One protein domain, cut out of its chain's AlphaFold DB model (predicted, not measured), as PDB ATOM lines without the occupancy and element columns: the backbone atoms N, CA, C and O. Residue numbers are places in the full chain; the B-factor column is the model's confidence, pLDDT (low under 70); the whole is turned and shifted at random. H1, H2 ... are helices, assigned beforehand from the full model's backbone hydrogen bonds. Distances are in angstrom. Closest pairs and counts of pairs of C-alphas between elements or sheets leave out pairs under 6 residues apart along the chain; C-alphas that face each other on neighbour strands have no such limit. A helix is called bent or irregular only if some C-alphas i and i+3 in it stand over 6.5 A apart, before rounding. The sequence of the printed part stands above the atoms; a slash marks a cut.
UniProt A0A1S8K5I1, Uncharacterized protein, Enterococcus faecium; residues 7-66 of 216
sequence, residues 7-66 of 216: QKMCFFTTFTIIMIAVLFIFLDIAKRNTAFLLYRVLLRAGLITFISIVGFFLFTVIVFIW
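Overview. This is residues 7 to 66 of the 216 residues of an uncharacterized protein of Enterococcus faecium (UniProt A0A1S8K5I1). Two long helices make a narrow, open V: H2 is the longer arm, H1 is the other, and they come near each other only around the tight link that joins them. From there the arms spread, and residues 7 to 26 of H1 and 44 to 66 of H2 stand free. The printed part has 60 residues with two named helices, H1 then H2 along the chain, and no named strand; the class is all helix. It is only just extended, close to loose, with a radius of gyration of the C-alphas of 15.8 A, and flat, spanning 47 by 29 by 8 A.

Arrangement. H2, residues 35 to 66, is the longest helix. H1, residues 7 to 32, is close to H2 but not clearly touching it, with 2 pairs of C-alphas within 8 A. Their closest C-alphas are those of Ala 30 and Phe 36, 6.2 A apart. The two run opposite ways at a shallow tilt of 28 degrees, and their centres are 17.1 A apart. Of the O i to N i+4 pairs, 27 of 28 in H2 and 17 of 22 in H1 are within hydrogen-bond range.

Along the chain. H2 measures 46.8 A from C-alpha 35 at (-8.276, 28.086, 29.392) to C-alpha 66 at (-24.350, 37.268, -13.590). It is neither bent nor irregular, but only just: C-alphas 35 and 38 are 6.3 A apart. H1 measures 40.9 A, beginning with C-alpha 7 at (1.205, 50.814, -7.285). It is only just irregular: C-alphas 29 and 32 are 6.7 A apart.

Size, cuts and confidence. The two C-alphas farthest apart are those of Asn 33 and Trp 66, at 47.8 A. The printed part has no cut, and the link from H1 to H2, 2 residues, is tight. The mean pLDDT of the printed part is 78.4; residues 7 to 12, 27 and 29 to 36 of the model are under 70.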
ATOM      1  N   GLN A   7       0.739  50.725  -8.680       46.59
ATOM      2  CA  GLN A   7       1.205  50.814  -7.285       46.59
ATOM      3  C   GLN A   7       0.160  50.404  -6.231       46.59
ATOM      4  O   GLN A   7       0.530  50.053  -5.113       46.59
ATOM      5  N   LYS A   8      -1.141  50.386  -6.563       45.42
ATOM      6  CA  LYS A   8      -2.198  50.035  -5.589       45.42
ATOM      7  C   LYS A   8      -2.355  48.526  -5.358       45.42
ATOM      8  O   LYS A   8      -2.750  48.129  -4.266       45.42
ATOM      9  N   MET A   9      -2.013  47.681  -6.335       48.45
ATOM     10  CA  MET A   9      -2.256  46.233  -6.244       48.45
ATOM     11  C   MET A   9      -1.274  45.517  -5.293       48.45
ATOM     12  O   MET A   9      -1.683  44.618  -4.563       48.45
ATOM     13  N   CYS A  10      -0.015  45.972  -5.199       50.54
ATOM     14  CA  CYS A  10       0.978  45.388  -4.281       50.54
ATOM     15  C   CYS A  10       0.708  45.677  -2.795       50.54
ATOM     16  O   CYS A  10       1.116  44.895  -1.935       50.54
ATOM     17  N   PHE A  11       0.031  46.781  -2.462       52.93
ATOM     18  CA  PHE A  11      -0.242  47.107  -1.060       52.93
ATOM     19  C   PHE A  11      -1.289  46.158  -0.458       52.93
ATOM     20  O   PHE A  11      -1.140  45.707   0.676       52.93
ATOM     21  N   PHE A  12      -2.303  45.784  -1.247       61.51
ATOM     22  CA  PHE A  12      -3.370  44.890  -0.794       61.51
ATOM     23  C   PHE A  12      -2.853  43.470  -0.534       61.51
ATOM     24  O   PHE A  12      -3.115  42.913   0.527       61.51
ATOM     25  N   THR A  13      -2.047  42.915  -1.446       73.37
ATOM     26  CA  THR A  13      -1.488  41.562  -1.288       73.37
ATOM     27  C   THR A  13      -0.559  41.462  -0.082       73.37
ATOM     28  O   THR A  13      -0.647  40.510   0.692       73.37
ATOM     29  N   THR A  14       0.294  42.469   0.125       75.11
ATOM     30  CA  THR A  14       1.231  42.495   1.258       75.11
ATOM     31  C   THR A  14       0.478  42.600   2.586       75.11
ATOM     32  O   THR A  14       0.785  41.868   3.526       75.11
ATOM     33  N   PHE A  15      -0.566  43.435   2.653       74.52
ATOM     34  CA  PHE A  15      -1.422  43.547   3.835       74.52
ATOM     35  C   PHE A  15      -2.145  42.229   4.155       74.52
ATOM     36  O   PHE A  15      -2.158  41.801   5.310       74.52
ATOM     37  N   THR A  16      -2.684  41.532   3.146       78.16
ATOM     38  CA  THR A  16      -3.334  40.226   3.337       78.16
ATOM     39  C   THR A  16      -2.358  39.175   3.871       78.16
ATOM     40  O   THR A  16      -2.700  38.447   4.801       78.16
ATOM     41  N   ILE A  17      -1.128  39.119   3.349       81.23
ATOM     42  CA  ILE A  17      -0.107  38.164   3.809       81.23
ATOM     43  C   ILE A  17       0.291  38.442   5.265       81.23
ATOM     44  O   ILE A  17       0.357  37.509   6.063       81.23
ATOM     45  N   ILE A  18       0.495  39.713   5.636       82.34
ATOM     46  CA  ILE A  18       0.811  40.103   7.019       82.34
ATOM     47  C   ILE A  18      -0.341  39.724   7.957       82.34
ATOM     48  O   ILE A  18      -0.096  39.160   9.020       82.34
ATOM     49  N   MET A  19      -1.597  39.962   7.565       86.02
ATOM     50  CA  MET A  19      -2.759  39.581   8.375       86.02
ATOM     51  C   MET A  19      -2.871  38.070   8.574       86.02
ATOM     52  O   MET A  19      -3.129  37.620   9.691       86.02
ATOM     53  N   ILE A  20      -2.612  37.281   7.530       82.76
ATOM     54  CA  ILE A  20      -2.579  35.819   7.624       82.76
ATOM     55  C   ILE A  20      -1.439  35.365   8.551       82.76
ATOM     56  O   ILE A  20      -1.654  34.517   9.415       82.76
ATOM     57  N   ALA A  21      -0.243  35.946   8.429       82.88
ATOM     58  CA  ALA A  21       0.901  35.602   9.274       82.88
ATOM     59  C   ALA A  21       0.668  35.954  10.753       82.88
ATOM     60  O   ALA A  21       0.914  35.126  11.631       82.88
ATOM     61  N   VAL A  22       0.134  37.147  11.035       82.86
ATOM     62  CA  VAL A  22      -0.239  37.576  12.391       82.86
ATOM     63  C   VAL A  22      -1.284  36.626  12.979       82.86
ATOM     64  O   VAL A  22      -1.140  36.192  14.121       82.86
ATOM     65  N   LEU A  23      -2.281  36.214  12.187       81.96
ATOM     66  CA  LEU A  23      -3.275  35.224  12.602       81.96
ATOM     67  C   LEU A  23      -2.624  33.886  12.990       81.96
ATOM     68  O   LEU A  23      -2.959  33.329  14.036       81.96
ATOM     69  N   PHE A  24      -1.665  33.387  12.203       80.77
ATOM     70  CA  PHE A  24      -0.940  32.155  12.528       80.77
ATOM     71  C   PHE A  24      -0.122  32.265  13.819       80.77
ATOM     72  O   PHE A  24      -0.139  31.331  14.619       80.77
ATOM     73  N   ILE A  25       0.531  33.404  14.069       78.82
ATOM     74  CA  ILE A  25       1.278  33.639  15.317       78.82
ATOM     75  C   ILE A  25       0.332  33.606  16.524       78.82
ATOM     76  O   ILE A  25       0.611  32.924  17.512       78.82
ATOM     77  N   PHE A  26      -0.823  34.272  16.435       73.52
ATOM     78  CA  PHE A  26      -1.832  34.212  17.496       73.52
ATOM     79  C   PHE A  26      -2.359  32.784  17.713       73.52
ATOM     80  O   PHE A  26      -2.547  32.376  18.860       73.52
ATOM     81  N   LEU A  27      -2.537  31.995  16.646       69.73
ATOM     82  CA  LEU A  27      -2.942  30.584  16.722       69.73
ATOM     83  C   LEU A  27      -1.876  29.656  17.332       69.73
ATOM     84  O   LEU A  27      -2.236  28.596  17.862       69.73
ATOM     85  N   ASP A  28      -0.597  30.027  17.278       71.55
ATOM     86  CA  ASP A  28       0.485  29.244  17.877       71.55
ATOM     87  C   ASP A  28       0.680  29.575  19.364       71.55
ATOM     88  O   ASP A  28       0.678  28.669  20.202       71.55
ATOM     89  N   ILE A  29       0.697  30.867  19.731       65.99
ATOM     90  CA  ILE A  29       0.738  31.325  21.140       65.99
ATOM     91  C   ILE A  29      -0.430  30.717  21.935       65.99
ATOM     92  O   ILE A  29      -0.282  30.264  23.073       65.99
ATOM     93  N   ALA A  30      -1.578  30.605  21.278       58.63
ATOM     94  CA  ALA A  30      -2.781  29.949  21.755       58.63
ATOM     95  C   ALA A  30      -2.641  28.493  22.221       58.63
ATOM     96  O   ALA A  30      -3.498  27.972  22.934       58.63
ATOM     97  N   LYS A  31      -1.619  27.768  21.770       62.97
ATOM     98  CA  LYS A  31      -1.528  26.316  21.953       62.97
ATOM     99  C   LYS A  31      -1.195  25.864  23.365       62.97
ATOM    100  O   LYS A  31      -1.431  24.697  23.668       62.97
ATOM    101  N   ARG A  32      -0.698  26.750  24.230       66.42
ATOM    102  CA  ARG A  32      -0.107  26.348  25.514       66.42
ATOM    103  C   ARG A  32      -1.048  26.254  26.720       66.42
ATOM    104  O   ARG A  32      -0.644  25.612  27.678       66.42
ATOM    105  N   ASN A  33      -2.271  26.797  26.703       62.80
ATOM    106  CA  ASN A  33      -3.120  26.851  27.911       62.80
ATOM    107  C   ASN A  33      -4.496  26.180  27.743       62.80
ATOM    108  O   ASN A  33      -5.145  26.294  26.713       62.80
ATOM    109  N   THR A  34      -4.997  25.499  28.773       64.36
ATOM    110  CA  THR A  34      -6.314  24.821  28.763       64.36
ATOM    111  C   THR A  34      -7.495  25.797  28.821       64.36
ATOM    112  O   THR A  34      -8.490  25.578  28.132       64.36
ATOM    113  N   ALA A  35      -7.355  26.939  29.509       64.40
ATOM    114  CA  ALA A  35      -8.276  28.086  29.392       64.40
ATOM    115  C   ALA A  35      -8.382  28.606  27.942       64.40
ATOM    116  O   ALA A  35      -9.374  29.213  27.539       64.40
ATOM    117  N   PHE A  36      -7.377  28.296  27.121       67.39
ATOM    118  CA  PHE A  36      -7.323  28.635  25.710       67.39
ATOM    119  C   PHE A  36      -8.201  27.720  24.838       67.39
ATOM    120  O   PHE A  36      -8.464  28.049  23.683       67.39
ATOM    121  N   LEU A  37      -8.694  26.586  25.354       72.35
ATOM    122  CA  LEU A  37      -9.554  25.684  24.583       72.35
ATOM    123  C   LEU A  37     -10.908  26.335  24.268       72.35
ATOM    124  O   LEU A  37     -11.318  26.328  23.108       72.35
ATOM    125  N   LEU A  38     -11.547  26.982  25.251       75.94
ATOM    126  CA  LEU A  38     -12.780  27.749  25.028       75.94
ATOM    127  C   LEU A  38     -12.531  28.904  24.046       75.94
ATOM    128  O   LEU A  38     -13.271  29.072  23.081       75.94
ATOM    129  N   TYR A  39     -11.432  29.641  24.236       80.73
ATOM    130  CA  TYR A  39     -11.037  30.722  23.333       80.73
ATOM    131  C   TYR A  39     -10.801  30.222  21.895       80.73
ATOM    132  O   TYR A  39     -11.242  30.862  20.950       80.73
ATOM    133  N   ARG A  40     -10.182  29.049  21.696       76.02
ATOM    134  CA  ARG A  40     -10.011  28.416  20.372       76.02
ATOM    135  C   ARG A  40     -11.335  28.075  19.714       76.02
ATOM    136  O   ARG A  40     -11.473  28.284  18.511       76.02
ATOM    137  N   VAL A  41     -12.277  27.523  20.477       84.70
ATOM    138  CA  VAL A  41     -13.614  27.199  19.967       84.70
ATOM    139  C   VAL A  41     -14.325  28.480  19.540       84.70
ATOM    140  O   VAL A  41     -14.810  28.546  18.414       84.70
ATOM    141  N   LEU A  42     -14.296  29.524  20.373       87.88
ATOM    142  CA  LEU A  42     -14.886  30.826  20.058       87.88
ATOM    143  C   LEU A  42     -14.217  31.498  18.854       87.88
ATOM    144  O   LEU A  42     -14.912  32.021  17.989       87.88
ATOM    145  N   LEU A  43     -12.888  31.437  18.748       88.98
ATOM    146  CA  LEU A  43     -12.144  32.021  17.632       88.98
ATOM    147  C   LEU A  43     -12.438  31.290  16.317       88.98
ATOM    148  O   LEU A  43     -12.655  31.936  15.296       88.98
ATOM    149  N   ARG A  44     -12.515  29.952  16.332       90.42
ATOM    150  CA  ARG A  44     -12.915  29.163  15.153       90.42
ATOM    151  C   ARG A  44     -14.364  29.427  14.765       90.42
ATOM    152  O   ARG A  44     -14.629  29.620  13.586       90.42
ATOM    153  N   ALA A  45     -15.279  29.469  15.733       91.74
ATOM    154  CA  ALA A  45     -16.681  29.784  15.479       91.74
ATOM    155  C   ALA A  45     -16.826  31.192  14.884       91.74
ATOM    156  O   ALA A  45     -17.469  31.351  13.853       91.74
ATOM    157  N   GLY A  46     -16.153  32.191  15.462       93.41
ATOM    158  CA  GLY A  46     -16.121  33.556  14.940       93.41
ATOM    159  C   GLY A  46     -15.549  33.632  13.523       93.41
ATOM    160  O   GLY A  46     -16.136  34.289  12.667       93.41
ATOM    161  N   LEU A  47     -14.460  32.910  13.245       94.20
ATOM    162  CA  LEU A  47     -13.864  32.839  11.910       94.20
ATOM    163  C   LEU A  47     -14.808  32.187  10.891       94.20
ATOM    164  O   LEU A  47     -14.968  32.710   9.793       94.20
ATOM    165  N   ILE A  48     -15.458  31.076  11.247       95.95
ATOM    166  CA  ILE A  48     -16.428  30.393  10.376       95.95
ATOM    167  C   ILE A  48     -17.615  31.313  10.083       95.95
ATOM    168  O   ILE A  48     -18.012  31.444   8.924       95.95
ATOM    169  N   THR A  49     -18.148  31.996  11.098       95.03
ATOM    170  CA  THR A  49     -19.232  32.972  10.929       95.03
ATOM    171  C   THR A  49     -18.799  34.126  10.028       95.03
ATOM    172  O   THR A  49     -19.527  34.489   9.108       95.03
ATOM    173  N   PHE A  50     -17.590  34.661  10.220       95.35
ATOM    174  CA  PHE A  50     -17.046  35.726   9.380       95.35
ATOM    175  C   PHE A  50     -16.884  35.286   7.919       95.35
ATOM    176  O   PHE A  50     -17.361  35.976   7.019       95.35
ATOM    177  N   ILE A  51     -16.284  34.115   7.672       96.58
ATOM    178  CA  ILE A  51     -16.143  33.545   6.324       96.58
ATOM    179  C   ILE A  51     -17.518  33.319   5.689       96.58
ATOM    180  O   ILE A  51     -17.691  33.602   4.508       96.58
ATOM    181  N   SER A  52     -18.504  32.864   6.463       96.20
ATOM    182  CA  SER A  52     -19.869  32.646   5.974       96.20
ATOM    183  C   SER A  52     -20.541  33.957   5.562       96.20
ATOM    184  O   SER A  52     -21.149  34.021   4.498       96.20
ATOM    185  N   ILE A  53     -20.384  35.024   6.355       96.68
ATOM    186  CA  ILE A  53     -20.913  36.357   6.032       96.68
ATOM    187  C   ILE A  53     -20.233  36.908   4.774       96.68
ATOM    188  O   ILE A  53     -20.917  37.299   3.831       96.68
ATOM    189  N   VAL A  54     -18.898  36.898   4.720       96.37
ATOM    190  CA  VAL A  54     -18.145  37.379   3.550       96.37
ATOM    191  C   VAL A  54     -18.491  36.562   2.305       96.37
ATOM    192  O   VAL A  54     -18.744  37.136   1.250       96.37
ATOM    193  N   GLY A  55     -18.563  35.237   2.426       96.39
ATOM    194  CA  GLY A  55     -18.959  34.339   1.345       96.39
ATOM    195  C   GLY A  55     -20.372  34.621   0.840       96.39
ATOM    196  O   GLY A  55     -20.578  34.680  -0.368       96.39
ATOM    197  N   PHE A  56     -21.328  34.880   1.738       95.39
ATOM    198  CA  PHE A  56     -22.689  35.267   1.367       95.39
ATOM    199  C   PHE A  56     -22.725  36.611   0.623       95.39
ATOM    200  O   PHE A  56     -23.377  36.717  -0.414       95.39
ATOM    201  N   PHE A  57     -21.982  37.621   1.086       93.88
ATOM    202  CA  PHE A  57     -21.875  38.906   0.382       93.88
ATOM    203  C   PHE A  57     -21.193  38.775  -0.986       93.88
ATOM    204  O   PHE A  57     -21.659  39.353  -1.963       93.88
ATOM    205  N   LEU A  58     -20.123  37.987  -1.101       93.65
ATOM    206  CA  LEU A  58     -19.479  37.740  -2.393       93.65
ATOM    207  C   LEU A  58     -20.402  36.967  -3.339       93.65
ATOM    208  O   LEU A  58     -20.487  37.299  -4.517       93.65
ATOM    209  N   PHE A  59     -21.136  35.981  -2.824       91.60
ATOM    210  CA  PHE A  59     -22.117  35.232  -3.599       91.60
ATOM    211  C   PHE A  59     -23.229  36.139  -4.133       91.60
ATOM    212  O   PHE A  59     -23.536  36.073  -5.321       91.60
ATOM    213  N   THR A  60     -23.797  37.026  -3.306       86.03
ATOM    214  CA  THR A  60     -24.837  37.957  -3.770       86.03
ATOM    215  C   THR A  60     -24.309  38.922  -4.828       86.03
ATOM    216  O   THR A  60     -24.995  39.146  -5.824       86.03
ATOM    217  N   VAL A  61     -23.073  39.418  -4.692       84.54
ATOM    218  CA  VAL A  61     -22.417  40.250  -5.717       84.54
ATOM    219  C   VAL A  61     -22.204  39.474  -7.021       84.54
ATOM    220  O   VAL A  61     -22.522  39.989  -8.091       84.54
ATOM    221  N   ILE A  62     -21.721  38.231  -6.959       83.74
ATOM    222  CA  ILE A  62     -21.524  37.389  -8.149       83.74
ATOM    223  C   ILE A  62     -22.865  37.128  -8.837       83.74
ATOM    224  O   ILE A  62     -22.989  37.368 -10.035       83.74
ATOM    225  N   VAL A  63     -23.891  36.705  -8.094       81.47
ATOM    226  CA  VAL A  63     -25.237  36.483  -8.643       81.47
ATOM    227  C   VAL A  63     -25.784  37.761  -9.277       81.47
ATOM    228  O   VAL A  63     -26.380  37.700 -10.351       81.47
ATOM    229  N   PHE A  64     -25.557  38.921  -8.659       74.53
ATOM    230  CA  PHE A  64     -25.986  40.207  -9.200       74.53
ATOM    231  C   PHE A  64     -25.282  40.553 -10.521       74.53
ATOM    232  O   PHE A  64     -25.941  40.985 -11.464       74.53
ATOM    233  N   ILE A  65     -23.971  40.312 -10.627       72.05
ATOM    234  CA  ILE A  65     -23.206  40.522 -11.868       72.05
ATOM    235  C   ILE A  65     -23.665  39.555 -12.969       72.05
ATOM    236  O   ILE A  65     -23.807  39.964 -14.118       72.05
ATOM    237  N   TRP A  66     -23.930  38.292 -12.628       70.80
ATOM    238  CA  TRP A  66     -24.350  37.268 -13.590       70.80
ATOM    239  C   TRP A  66     -25.789  37.446 -14.083       70.80
ATOM    240  O   TRP A  66     -26.086  37.108 -15.224       70.80
TER     241      TRP A  66